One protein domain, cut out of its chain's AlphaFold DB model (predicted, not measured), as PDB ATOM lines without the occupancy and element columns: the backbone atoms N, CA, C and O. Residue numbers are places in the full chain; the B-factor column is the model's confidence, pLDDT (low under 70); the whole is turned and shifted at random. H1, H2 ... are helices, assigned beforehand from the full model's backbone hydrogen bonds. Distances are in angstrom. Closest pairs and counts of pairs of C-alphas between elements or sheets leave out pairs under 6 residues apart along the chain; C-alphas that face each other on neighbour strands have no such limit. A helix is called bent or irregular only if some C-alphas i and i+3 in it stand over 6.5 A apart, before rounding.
ATOM      1  N   PRO A 160     168.229 224.818 110.186       94.12
ATOM      2  CA  PRO A 160     168.481 226.131 109.574       94.12
ATOM      3  C   PRO A 160     167.826 226.347 108.197       94.12
ATOM      4  O   PRO A 160     167.861 227.452 107.670       94.12
ATOM      5  N   PHE A 161     167.242 225.302 107.608       94.75
ATOM      6  CA  PHE A 161     166.446 225.356 106.378       94.75
ATOM      7  C   PHE A 161     164.972 225.738 106.621       94.75
ATOM      8  O   PHE A 161     164.208 225.825 105.656       94.75
ATOM      9  N   LEU A 162     164.569 225.929 107.884       96.12
ATOM     10  CA  LEU A 162     163.280 226.480 108.298       96.12
ATOM     11  C   LEU A 162     163.415 227.988 108.556       96.12
ATOM     12  O   LEU A 162     164.264 228.432 109.329       96.12
ATOM     13  N   GLU A 163     162.554 228.776 107.915       92.44
ATOM     14  CA  GLU A 163     162.628 230.246 107.936       92.44
ATOM     15  C   GLU A 163     161.939 230.883 109.153       92.44
ATOM     16  O   GLU A 163     162.234 232.025 109.501       92.44
ATOM     17  N   SER A 164     161.020 230.162 109.797       95.38
ATOM     18  CA  SER A 164     160.147 230.658 110.866       95.38
ATOM     19  C   SER A 164     160.083 229.669 112.031       95.38
ATOM     20  O   SER A 164     160.357 228.483 111.854       95.38
ATOM     21  N   ASN A 165     159.685 230.162 113.206       95.88
ATOM     22  CA  ASN A 165     159.423 229.383 114.426       95.88
ATOM     23  C   ASN A 165     158.064 228.656 114.400       95.88
ATOM     24  O   ASN A 165     157.700 227.959 115.343       95.88
ATOM     25  N   GLU A 166     157.325 228.785 113.300       95.19
ATOM     26  CA  GLU A 166     156.052 228.115 113.063       95.19
ATOM     27  C   GLU A 166     155.910 227.696 111.597       95.19
ATOM     28  O   GLU A 166     156.426 228.347 110.683       95.19
ATOM     29  N   VAL A 167     155.155 226.623 111.364       95.94
ATOM     30  CA  VAL A 167     154.803 226.128 110.031       95.94
ATOM     31  C   VAL A 167     153.302 225.885 109.986       95.94
ATOM     32  O   VAL A 167     152.743 225.220 110.846       95.94
ATOM     33  N   LYS A 168     152.623 226.468 108.988       93.44
ATOM     34  CA  LYS A 168     151.149 226.461 108.878       93.44
ATOM     35  C   LYS A 168     150.437 226.903 110.174       93.44
ATOM     36  O   LYS A 168     149.382 226.368 110.496       93.44
ATOM     37  N   LEU A 169     150.989 227.911 110.865       91.31
ATOM     38  CA  LEU A 169     150.501 228.433 112.155       91.31
ATOM     39  C   LEU A 169     150.594 227.432 113.323       91.31
ATOM     40  O   LEU A 169     149.965 227.636 114.358       91.31
ATOM     41  N   VAL A 170     151.367 226.355 113.162       93.56
ATOM     42  CA  VAL A 170     151.701 225.414 114.232       93.56
ATOM     43  C   VAL A 170     153.135 225.700 114.692       93.56
ATOM     44  O   VAL A 170     154.043 225.659 113.852       93.56
ATOM     45  N   PRO A 171     153.365 226.001 115.983       94.56
ATOM     46  CA  PRO A 171     154.709 226.215 116.517       94.56
ATOM     47  C   PRO A 171     155.593 224.974 116.351       94.56
ATOM     48  O   PRO A 171     155.116 223.844 116.465       94.56
ATOM     49  N   LEU A 172     156.885 225.166 116.078       95.12
ATOM     50  CA  LEU A 172     157.803 224.056 115.802       95.12
ATOM     51  C   LEU A 172     157.958 223.080 116.976       95.12
ATOM     52  O   LEU A 172     158.137 221.882 116.736       95.12
ATOM     53  N   ARG A 173     157.864 223.556 118.225       92.81
ATOM     54  CA  ARG A 173     157.931 222.709 119.429       92.81
ATOM     55  C   ARG A 173     156.805 221.666 119.477       92.81
ATOM     56  O   ARG A 173     157.022 220.558 119.955       92.81
ATOM     57  N   GLU A 174     155.650 221.970 118.883       91.94
ATOM     58  CA  GLU A 174     154.455 221.109 118.869       91.94
ATOM     59  C   GLU A 174     154.532 219.978 117.824       91.94
ATOM     60  O   GLU A 174     153.685 219.083 117.798       91.94
ATOM     61  N   LEU A 175     155.522 220.008 116.923       92.56
ATOM     62  CA  LEU A 175     155.605 219.067 115.797       92.56
ATOM     63  C   LEU A 175     156.363 217.779 116.118       92.56
ATOM     64  O   LEU A 175     156.328 216.847 115.317       92.56
ATOM     65  N   GLY A 176     157.074 217.718 117.248       90.81
ATOM     66  CA  GLY A 176     157.790 216.512 117.668       90.81
ATOM     67  C   GLY A 176     158.769 215.974 116.616       90.81
ATOM     68  O   GLY A 176     158.927 214.760 116.508       90.81
ATOM     69  N   LEU A 177     159.424 216.854 115.842       93.81
ATOM     70  CA  LEU A 177     160.263 216.480 114.689       93.81
ATOM     71  C   LEU A 177     161.265 215.340 114.964       93.81
ATOM     72  O   LEU A 177     161.376 214.450 114.123       93.81
ATOM     73  N   PRO A 178     161.976 215.296 116.113       86.81
ATOM     74  CA  PRO A 178     162.918 214.210 116.400       86.81
ATOM     75  C   PRO A 178     162.263 212.830 116.556       86.81
ATOM     76  O   PRO A 178     162.933 211.818 116.366       86.81
ATOM     77  N   SER A 179     160.977 212.787 116.914       91.12
ATOM     78  CA  SER A 179     160.208 211.554 117.099       91.12
ATOM     79  C   SER A 179     159.605 211.033 115.792       91.12
ATOM     80  O   SER A 179     159.145 209.893 115.753       91.12
ATOM     81  N   ASP A 180     159.596 211.837 114.722       96.56
ATOM     82  CA  ASP A 180     159.107 211.402 113.416       96.56
ATOM     83  C   ASP A 180     160.189 210.586 112.680       96.56
ATOM     84  O   ASP A 180     161.253 211.119 112.353       96.56
ATOM     85  N   PRO A 181     159.945 209.299 112.370       97.12
ATOM     86  CA  PRO A 181     160.971 208.431 111.793       97.12
ATOM     87  C   PRO A 181     161.391 208.867 110.382       97.12
ATOM     88  O   PRO A 181     162.556 208.721 110.012       97.12
ATOM     89  N   THR A 182     160.462 209.431 109.603       97.69
ATOM     90  CA  THR A 182     160.743 209.919 108.242       97.69
ATOM     91  C   THR A 182     161.634 211.156 108.298       97.69
ATOM     92  O   THR A 182     162.648 211.227 107.603       97.69
ATOM     93  N   TYR A 183     161.299 212.106 109.169       97.88
ATOM     94  CA  TYR A 183     162.103 213.287 109.432       97.88
ATOM     95  C   TYR A 183     163.498 212.915 109.935       97.88
ATOM     96  O   TYR A 183     164.489 213.416 109.410       97.88
ATOM     97  N   ALA A 184     163.592 212.002 110.904       97.06
ATOM     98  CA  ALA A 184     164.865 211.545 111.450       97.06
ATOM     99  C   ALA A 184     165.763 210.918 110.368       97.06
ATOM    100  O   ALA A 184     166.960 211.208 110.316       97.06
ATOM    101  N   ALA A 185     165.197 210.109 109.466       97.81
ATOM    102  CA  ALA A 185     165.933 209.533 108.342       97.81
ATOM    103  C   ALA A 185     166.471 210.614 107.386       97.81
ATOM    104  O   ALA A 185     167.663 210.616 107.077       97.81
ATOM    105  N   LEU A 186     165.628 211.573 106.985       98.00
ATOM    106  CA  LEU A 186     166.025 212.690 106.119       98.00
ATOM    107  C   LEU A 186     167.052 213.617 106.790       98.00
ATOM    108  O   LEU A 186     167.982 214.102 106.147       98.00
ATOM    109  N   ALA A 187     166.919 213.853 108.096       96.75
ATOM    110  CA  ALA A 187     167.862 214.659 108.862       96.75
ATOM    111  C   ALA A 187     169.238 213.980 108.923       96.75
ATOM    112  O   ALA A 187     170.260 214.639 108.725       96.75
ATOM    113  N   ASN A 188     169.270 212.658 109.114       97.06
ATOM    114  CA  ASN A 188     170.498 211.868 109.068       97.06
ATOM    115  C   ASN A 188     171.138 211.875 107.673       97.06
ATOM    116  O   ASN A 188     172.350 212.060 107.562       97.06
ATOM    117  N   GLU A 189     170.342 211.737 106.611       97.69
ATOM    118  CA  GLU A 189     170.821 211.860 105.230       97.69
ATOM    119  C   GLU A 189     171.456 213.236 104.991       97.69
ATOM    120  O   GLU A 189     172.589 213.334 104.514       97.69
ATOM    121  N   ARG A 190     170.782 214.315 105.410       97.50
ATOM    122  CA  ARG A 190     171.323 215.675 105.317       97.50
ATOM    123  C   ARG A 190     172.657 215.796 106.053       97.50
ATOM    124  O   ARG A 190     173.595 216.367 105.503       97.50
ATOM    125  N   LEU A 191     172.772 215.256 107.268       96.69
ATOM    126  CA  LEU A 191     174.025 215.271 108.032       96.69
ATOM    127  C   LEU A 191     175.165 214.548 107.298       96.69
ATOM    128  O   LEU A 191     176.294 215.038 107.297       96.69
ATOM    129  N   GLN A 192     174.882 213.425 106.634       97.81
ATOM    130  CA  GLN A 192     175.867 212.718 105.808       97.81
ATOM    131  C   GLN A 192     176.280 213.548 104.585       97.81
ATOM    132  O   GLN A 192     177.471 213.700 104.312       97.81
ATOM    133  N   LEU A 193     175.320 214.147 103.878       97.94
ATOM    134  CA  LEU A 193     175.595 214.988 102.711       97.94
ATOM    135  C   LEU A 193     176.411 216.241 103.072       97.94
ATOM    136  O   LEU A 193     177.289 216.648 102.304       97.94
ATOM    137  N   MET A 194     176.182 216.804 104.260       96.38
ATOM    138  CA  MET A 194     176.903 217.964 104.798       96.38
ATOM    139  C   MET A 194     178.395 217.709 105.063       96.38
ATOM    140  O   MET A 194     179.136 218.672 105.248       96.38
ATOM    141  N   GLN A 195     178.878 216.460 105.012       97.12
ATOM    142  CA  GLN A 195     180.318 216.158 105.050       97.12
ATOM    143  C   GLN A 195     181.067 216.680 103.808       97.12
ATOM    144  O   GLN A 195     182.288 216.816 103.822       97.12
ATOM    145  N   SER A 196     180.363 216.962 102.707       97.31
ATOM    146  CA  SER A 196     180.939 217.526 101.477       97.31
ATOM    147  C   SER A 196     179.949 218.486 100.800       97.31
ATOM    148  O   SER A 196     179.421 218.182  99.727       97.31
ATOM    149  N   PRO A 197     179.695 219.668 101.395       95.62
ATOM    150  CA  PRO A 197     178.537 220.491 101.053       95.62
ATOM    151  C   PRO A 197     178.609 221.099  99.651       95.62
ATOM    152  O   PRO A 197     177.593 221.205  98.976       95.62
ATOM    153  N   VAL A 198     179.808 221.437  99.165       97.50
ATOM    154  CA  VAL A 198     179.995 221.984  97.809       97.50
ATOM    155  C   VAL A 198     179.680 220.932  96.745       97.50
ATOM    156  O   VAL A 198     178.975 221.214  95.780       97.50
ATOM    157  N   ARG A 199     180.165 219.698  96.934       97.69
ATOM    158  CA  ARG A 199     179.912 218.580  96.014       97.69
ATOM    159  C   ARG A 199     178.446 218.151  96.047       97.69
ATOM    160  O   ARG A 199     177.873 217.844  95.007       97.69
ATOM    161  N   ASN A 200     177.856 218.134  97.238       97.81
ATOM    162  CA  ASN A 200     176.513 217.620  97.476       97.81
ATOM    163  C   ASN A 200     175.436 218.713  97.451       97.81
ATOM    164  O   ASN A 200     174.311 218.439  97.846       97.81
ATOM    165  N   ALA A 201     175.738 219.930  96.985       98.06
ATOM    166  CA  ALA A 201     174.847 221.089  97.103       98.06
ATOM    167  C   ALA A 201     173.423 220.826  96.580       98.06
ATOM    168  O   ALA A 201     172.445 221.142  97.254       98.06
ATOM    169  N   ALA A 202     173.297 220.194  95.409       98.19
ATOM    170  CA  ALA A 202     171.995 219.850  94.834       98.19
ATOM    171  C   ALA A 202     171.244 218.786  95.653       98.19
ATOM    172  O   ALA A 202     170.033 218.893  95.825       98.19
ATOM    173  N   ALA A 203     171.958 217.784  96.179       98.12
ATOM    174  CA  ALA A 203     171.372 216.752  97.029       98.12
ATOM    175  C   ALA A 203     170.922 217.340  98.374       98.12
ATOM    176  O   ALA A 203     169.795 217.108  98.779       98.12
ATOM    177  N   ILE A 204     171.745 218.187  99.004       98.44
ATOM    178  CA  ILE A 204     171.397 218.892 100.246       98.44
ATOM    179  C   ILE A 204     170.139 219.732 100.046       98.44
ATOM    180  O   ILE A 204     169.219 219.627 100.847       98.44
ATOM    181  N   ALA A 205     170.065 220.516  98.967       98.19
ATOM    182  CA  ALA A 205     168.888 221.329  98.675       98.19
ATOM    183  C   ALA A 205     167.622 220.473  98.483       98.19
ATOM    184  O   ALA A 205     166.551 220.846  98.958       98.19
ATOM    185  N   ALA A 206     167.743 219.317  97.823       98.44
ATOM    186  CA  ALA A 206     166.638 218.378  97.657       98.44
ATOM    187  C   ALA A 206     166.208 217.742  98.992       98.44
ATOM    188  O   ALA A 206     165.015 217.690  99.281       98.44
ATOM    189  N   THR A 207     167.157 217.311  99.830       98.50
ATOM    190  CA  THR A 207     166.869 216.756 101.161       98.50
ATOM    191  C   THR A 207     166.266 217.815 102.087       98.50
ATOM    192  O   THR A 207     165.335 217.519 102.827       98.50
ATOM    193  N   GLU A 208     166.732 219.065 102.037       98.38
ATOM    194  CA  GLU A 208     166.150 220.185 102.793       98.38
ATOM    195  C   GLU A 208     164.726 220.523 102.339       98.38
ATOM    196  O   GLU A 208     163.881 220.834 103.175       98.38
ATOM    197  N   GLU A 209     164.429 220.421 101.042       98.44
ATOM    198  CA  GLU A 209     163.059 220.554 100.538       98.44
ATOM    199  C   GLU A 209     162.166 219.405 101.019       98.44
ATOM    200  O   GLU A 209     161.045 219.646 101.462       98.44
ATOM    201  N   ALA A 210     162.671 218.168 101.017       98.38
ATOM    202  CA  ALA A 210     161.951 217.023 101.572       98.38
ATOM    203  C   ALA A 210     161.698 217.180 103.083       98.38
ATOM    204  O   ALA A 210     160.601 216.889 103.559       98.38
ATOM    205  N   LEU A 211     162.679 217.700 103.833       98.44
ATOM    206  CA  LEU A 211     162.533 218.024 105.254       98.44
ATOM    207  C   LEU A 211     161.458 219.093 105.472       98.44
ATOM    208  O   LEU A 211     160.573 218.885 106.298       98.44
ATOM    209  N   ARG A 212     161.479 220.197 104.712       98.31
ATOM    210  CA  ARG A 212     160.416 221.218 104.759       98.31
ATOM    211  C   ARG A 212     159.046 220.612 104.467       98.31
ATOM    212  O   ARG A 212     158.120 220.829 105.243       98.31
ATOM    213  N   GLY A 213     158.933 219.819 103.402       98.06
ATOM    214  CA  GLY A 213     157.698 219.124 103.038       98.06
ATOM    215  C   GLY A 213     157.171 218.252 104.177       98.06
ATOM    216  O   GLY A 213     156.000 218.355 104.534       98.06
ATOM    217  N   ARG A 214     158.048 217.477 104.829       98.00
ATOM    218  CA  ARG A 214     157.664 216.643 105.974       98.00
ATOM    219  C   ARG A 214     157.184 217.464 107.172       98.00
ATOM    220  O   ARG A 214     156.201 217.094 107.806       98.00
ATOM    221  N   VAL A 215     157.836 218.588 107.473       98.25
ATOM    222  CA  VAL A 215     157.402 219.503 108.546       98.25
ATOM    223  C   VAL A 215     156.021 220.088 108.235       98.25
ATOM    224  O   VAL A 215     155.166 220.143 109.119       98.25
ATOM    225  N   GLU A 216     155.763 220.476 106.981       97.69
ATOM    226  CA  GLU A 216     154.437 220.944 106.564       97.69
ATOM    227  C   GLU A 216     153.361 219.859 106.700       97.69
ATOM    228  O   GLU A 216     152.263 220.152 107.176       97.69
ATOM    229  N   GLU A 217     153.662 218.616 106.314       97.44
ATOM    230  CA  GLU A 217     152.758 217.473 106.493       97.44
ATOM    231  C   GLU A 217     152.406 217.254 107.966       97.44
ATOM    232  O   GLU A 217     151.230 217.087 108.291       97.44
ATOM    233  N   LEU A 218     153.401 217.290 108.860       96.06
ATOM    234  CA  LEU A 218     153.194 217.129 110.302       96.06
ATOM    235  C   LEU A 218     152.317 218.250 110.875       96.06
ATOM    236  O   LEU A 218     151.385 217.970 111.629       96.06
ATOM    237  N   ALA A 219     152.553 219.502 110.472       95.19
ATOM    238  CA  ALA A 219     151.739 220.637 110.904       95.19
ATOM    239  C   ALA A 219     150.275 220.507 110.452       95.19
ATOM    240  O   ALA A 219     149.352 220.691 111.247       95.19
ATOM    241  N   LEU A 220     150.046 220.129 109.190       94.88
ATOM    242  CA  LEU A 220     148.697 219.893 108.671       94.88
ATOM    243  C   LEU A 220     148.020 218.698 109.350       94.88
ATOM    244  O   LEU A 220     146.829 218.768 109.645       94.88
ATOM    245  N   ALA A 221     148.760 217.622 109.623       93.00
ATOM    246  CA  ALA A 221     148.243 216.458 110.335       93.00
ATOM    247  C   ALA A 221     147.825 216.810 111.769       93.00
ATOM    248  O   ALA A 221     146.795 216.328 112.237       93.00
ATOM    249  N   ARG A 222     148.578 217.684 112.449       90.50
ATOM    250  CA  ARG A 222     148.242 218.164 113.795       90.50
ATOM    251  C   ARG A 222     146.935 218.956 113.807       90.50
ATOM    252  O   ARG A 222     146.059 218.656 114.613       90.50
ATOM    253  N   ALA A 223     146.782 219.896 112.875       89.94
ATOM    254  CA  ALA A 223     145.551 220.671 112.719       89.94
ATOM    255  C   ALA A 223     144.353 219.779 112.345       89.94
ATOM    256  O   ALA A 223     143.289 219.876 112.947       89.94
ATOM    257  N   ALA A 224     144.536 218.840 111.411       91.25
ATOM    258  CA  ALA A 224     143.480 217.907 111.024       91.25
ATOM    259  C   ALA A 224     143.067 216.974 112.176       91.25
ATOM    260  O   ALA A 224     141.892 216.643 112.311       91.25
ATOM    261  N   ALA A 225     144.013 216.547 113.017       89.94
ATOM    262  CA  ALA A 225     143.708 215.741 114.195       89.94
ATOM    263  C   ALA A 225     142.870 216.520 115.223       89.94
ATOM    264  O   ALA A 225     141.981 215.935 115.839       89.94
ATOM    265  N   GLU A 226     143.121 217.822 115.387       89.62
ATOM    266  CA  GLU A 226     142.289 218.698 116.220       89.62
ATOM    267  C   GLU A 226     140.884 218.858 115.627       89.62
ATOM    268  O   GLU A 226     139.904 218.662 116.343       89.62
ATOM    269  N   ASP A 227     140.765 219.095 114.318       90.00
ATOM    270  CA  ASP A 227     139.464 219.174 113.639       90.00
ATOM    271  C   ASP A 227     138.643 217.886 113.830       90.00
ATOM    272  O   ASP A 227     137.444 217.937 114.105       90.00
ATOM    273  N   VAL A 228     139.284 216.716 113.729       91.19
ATOM    274  CA  VAL A 228     138.641 215.416 113.983       91.19
ATOM    275  C   VAL A 228     138.208 215.287 115.443       91.19
ATOM    276  O   VAL A 228     137.106 214.803 115.707       91.19
ATOM    277  N   LEU A 229     139.043 215.720 116.392       88.75
ATOM    278  CA  LEU A 229     138.715 215.692 117.817       88.75
ATOM    279  C   LEU A 229     137.501 216.579 118.120       88.75
ATOM    280  O   LEU A 229     136.567 216.119 118.770       88.75
ATOM    281  N   LEU A 230     137.480 217.810 117.607       89.44
ATOM    282  CA  LEU A 230     136.385 218.761 117.814       89.44
ATOM    283  C   LEU A 230     135.106 218.359 117.069       89.44
ATOM    284  O   LEU A 230     134.011 218.636 117.548       89.44
ATOM    285  N   ALA A 231     135.213 217.673 115.928       91.25
ATOM    286  CA  ALA A 231     134.049 217.109 115.250       91.25
ATOM    287  C   ALA A 231     133.406 215.972 116.062       91.25
ATOM    288  O   ALA A 231     132.181 215.875 116.115       91.25
ATOM    289  N   LYS A 232     134.225 215.127 116.705       89.94
ATOM    290  CA  LYS A 232     133.750 214.049 117.587       89.94
ATOM    291  C   LYS A 232     133.213 214.571 118.921       89.94
ATOM    292  O   LYS A 232     132.187 214.088 119.396       89.94
ATOM    293  N   TYR A 233     133.882 215.570 119.492       89.88
ATOM    294  CA  TYR A 233     133.573 216.151 120.798       89.88
ATOM    295  C   TYR A 233     133.384 217.674 120.688       89.88
ATOM    296  O   TYR A 233     134.242 218.439 121.139       89.88
TER     297      TYR A 233
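Overview. This is residues 160 to 233 of the 340 residues of an uncharacterized protein of Trypanosoma cruzi (UniProt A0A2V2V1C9). The domain is an uneven helical hairpin: the short helix H2 and the long helix H3 stand side by side, and H3 runs on well past H2, with residues 224 to 233 sticking out at its end. The first stretch, residues 160 to 171, has no named element and leads into the tiny helix H1, which touches H3 on the stretch of residues 215 to 222. The printed part has 74 residues with three named helices, in the order H1, H2, H3, and no named strand; the class is all helix. The whole is loose, with a radius of gyration of the C-alphas of 14.6 A, and its outline is a rod spanning 52 by 22 by 17 A.

Arrangement. Before the first helix, residues 166 to 167 pair with residues 170 to 171, antiparallel, as a pairing too short to be named. H1, residues 172 to 175, and H3, residues 201 to 232, touch, and the closest C-alphas are those of Leu 175 and Leu 218, 6.3 A apart. H3 touches H1 with residues 215 to 222 alone. A tight link of 5 residues joins H1 to H2, residues 181 to 193, yet H1 and H2 are apart. H2 and H3 form a helical hairpin over a short link of 7 residues. They touch, with 14 pairs of C-alphas within 8 A; the closest are those of Arg 190 and Ile 204, 6.0 A apart. Their lines stand at a shallow tilt of 15 degrees and they run opposite ways. H3 touches H2 with residues 203 to 215 alone. In H2 and H3 every O i to N i+4 pair is within hydrogen-bond range; H1 is too short for such a pair, and its one O i to N i+3 pair is within range.

Along the chain. The printed part begins with C-alpha 160 at (168.481, 226.131, 109.574). H1 has 4 residues, Leu 172 to Leu 175, and begins with C-alpha 172 at (157.803, 224.056, 115.802). H2 has 13 residues, Pro 181 to Leu 193, and measures 18.4 A from first to last C-alpha. H3 has 32 residues, Ala 201 to Lys 232, and measures 46.5 A, from C-alpha 201 at (174.847, 221.089, 97.103) to C-alpha 232 at (133.750, 214.049, 117.587). No helix is bent or irregular.

Size, cuts and confidence. The two C-alphas farthest apart are those of Arg 199 and Tyr 233, 52.6 A. Residues 224 to 233, of which 224 to 232 belong to H3, stand free. Without them the body has 64 residues, spans 38 by 22 by 15 A and has a radius of gyration of 12.2 A. The printed part has no cut, and no link between helices is long. The mean pLDDT of the printed part is 95.1, and no printed residue is under 70.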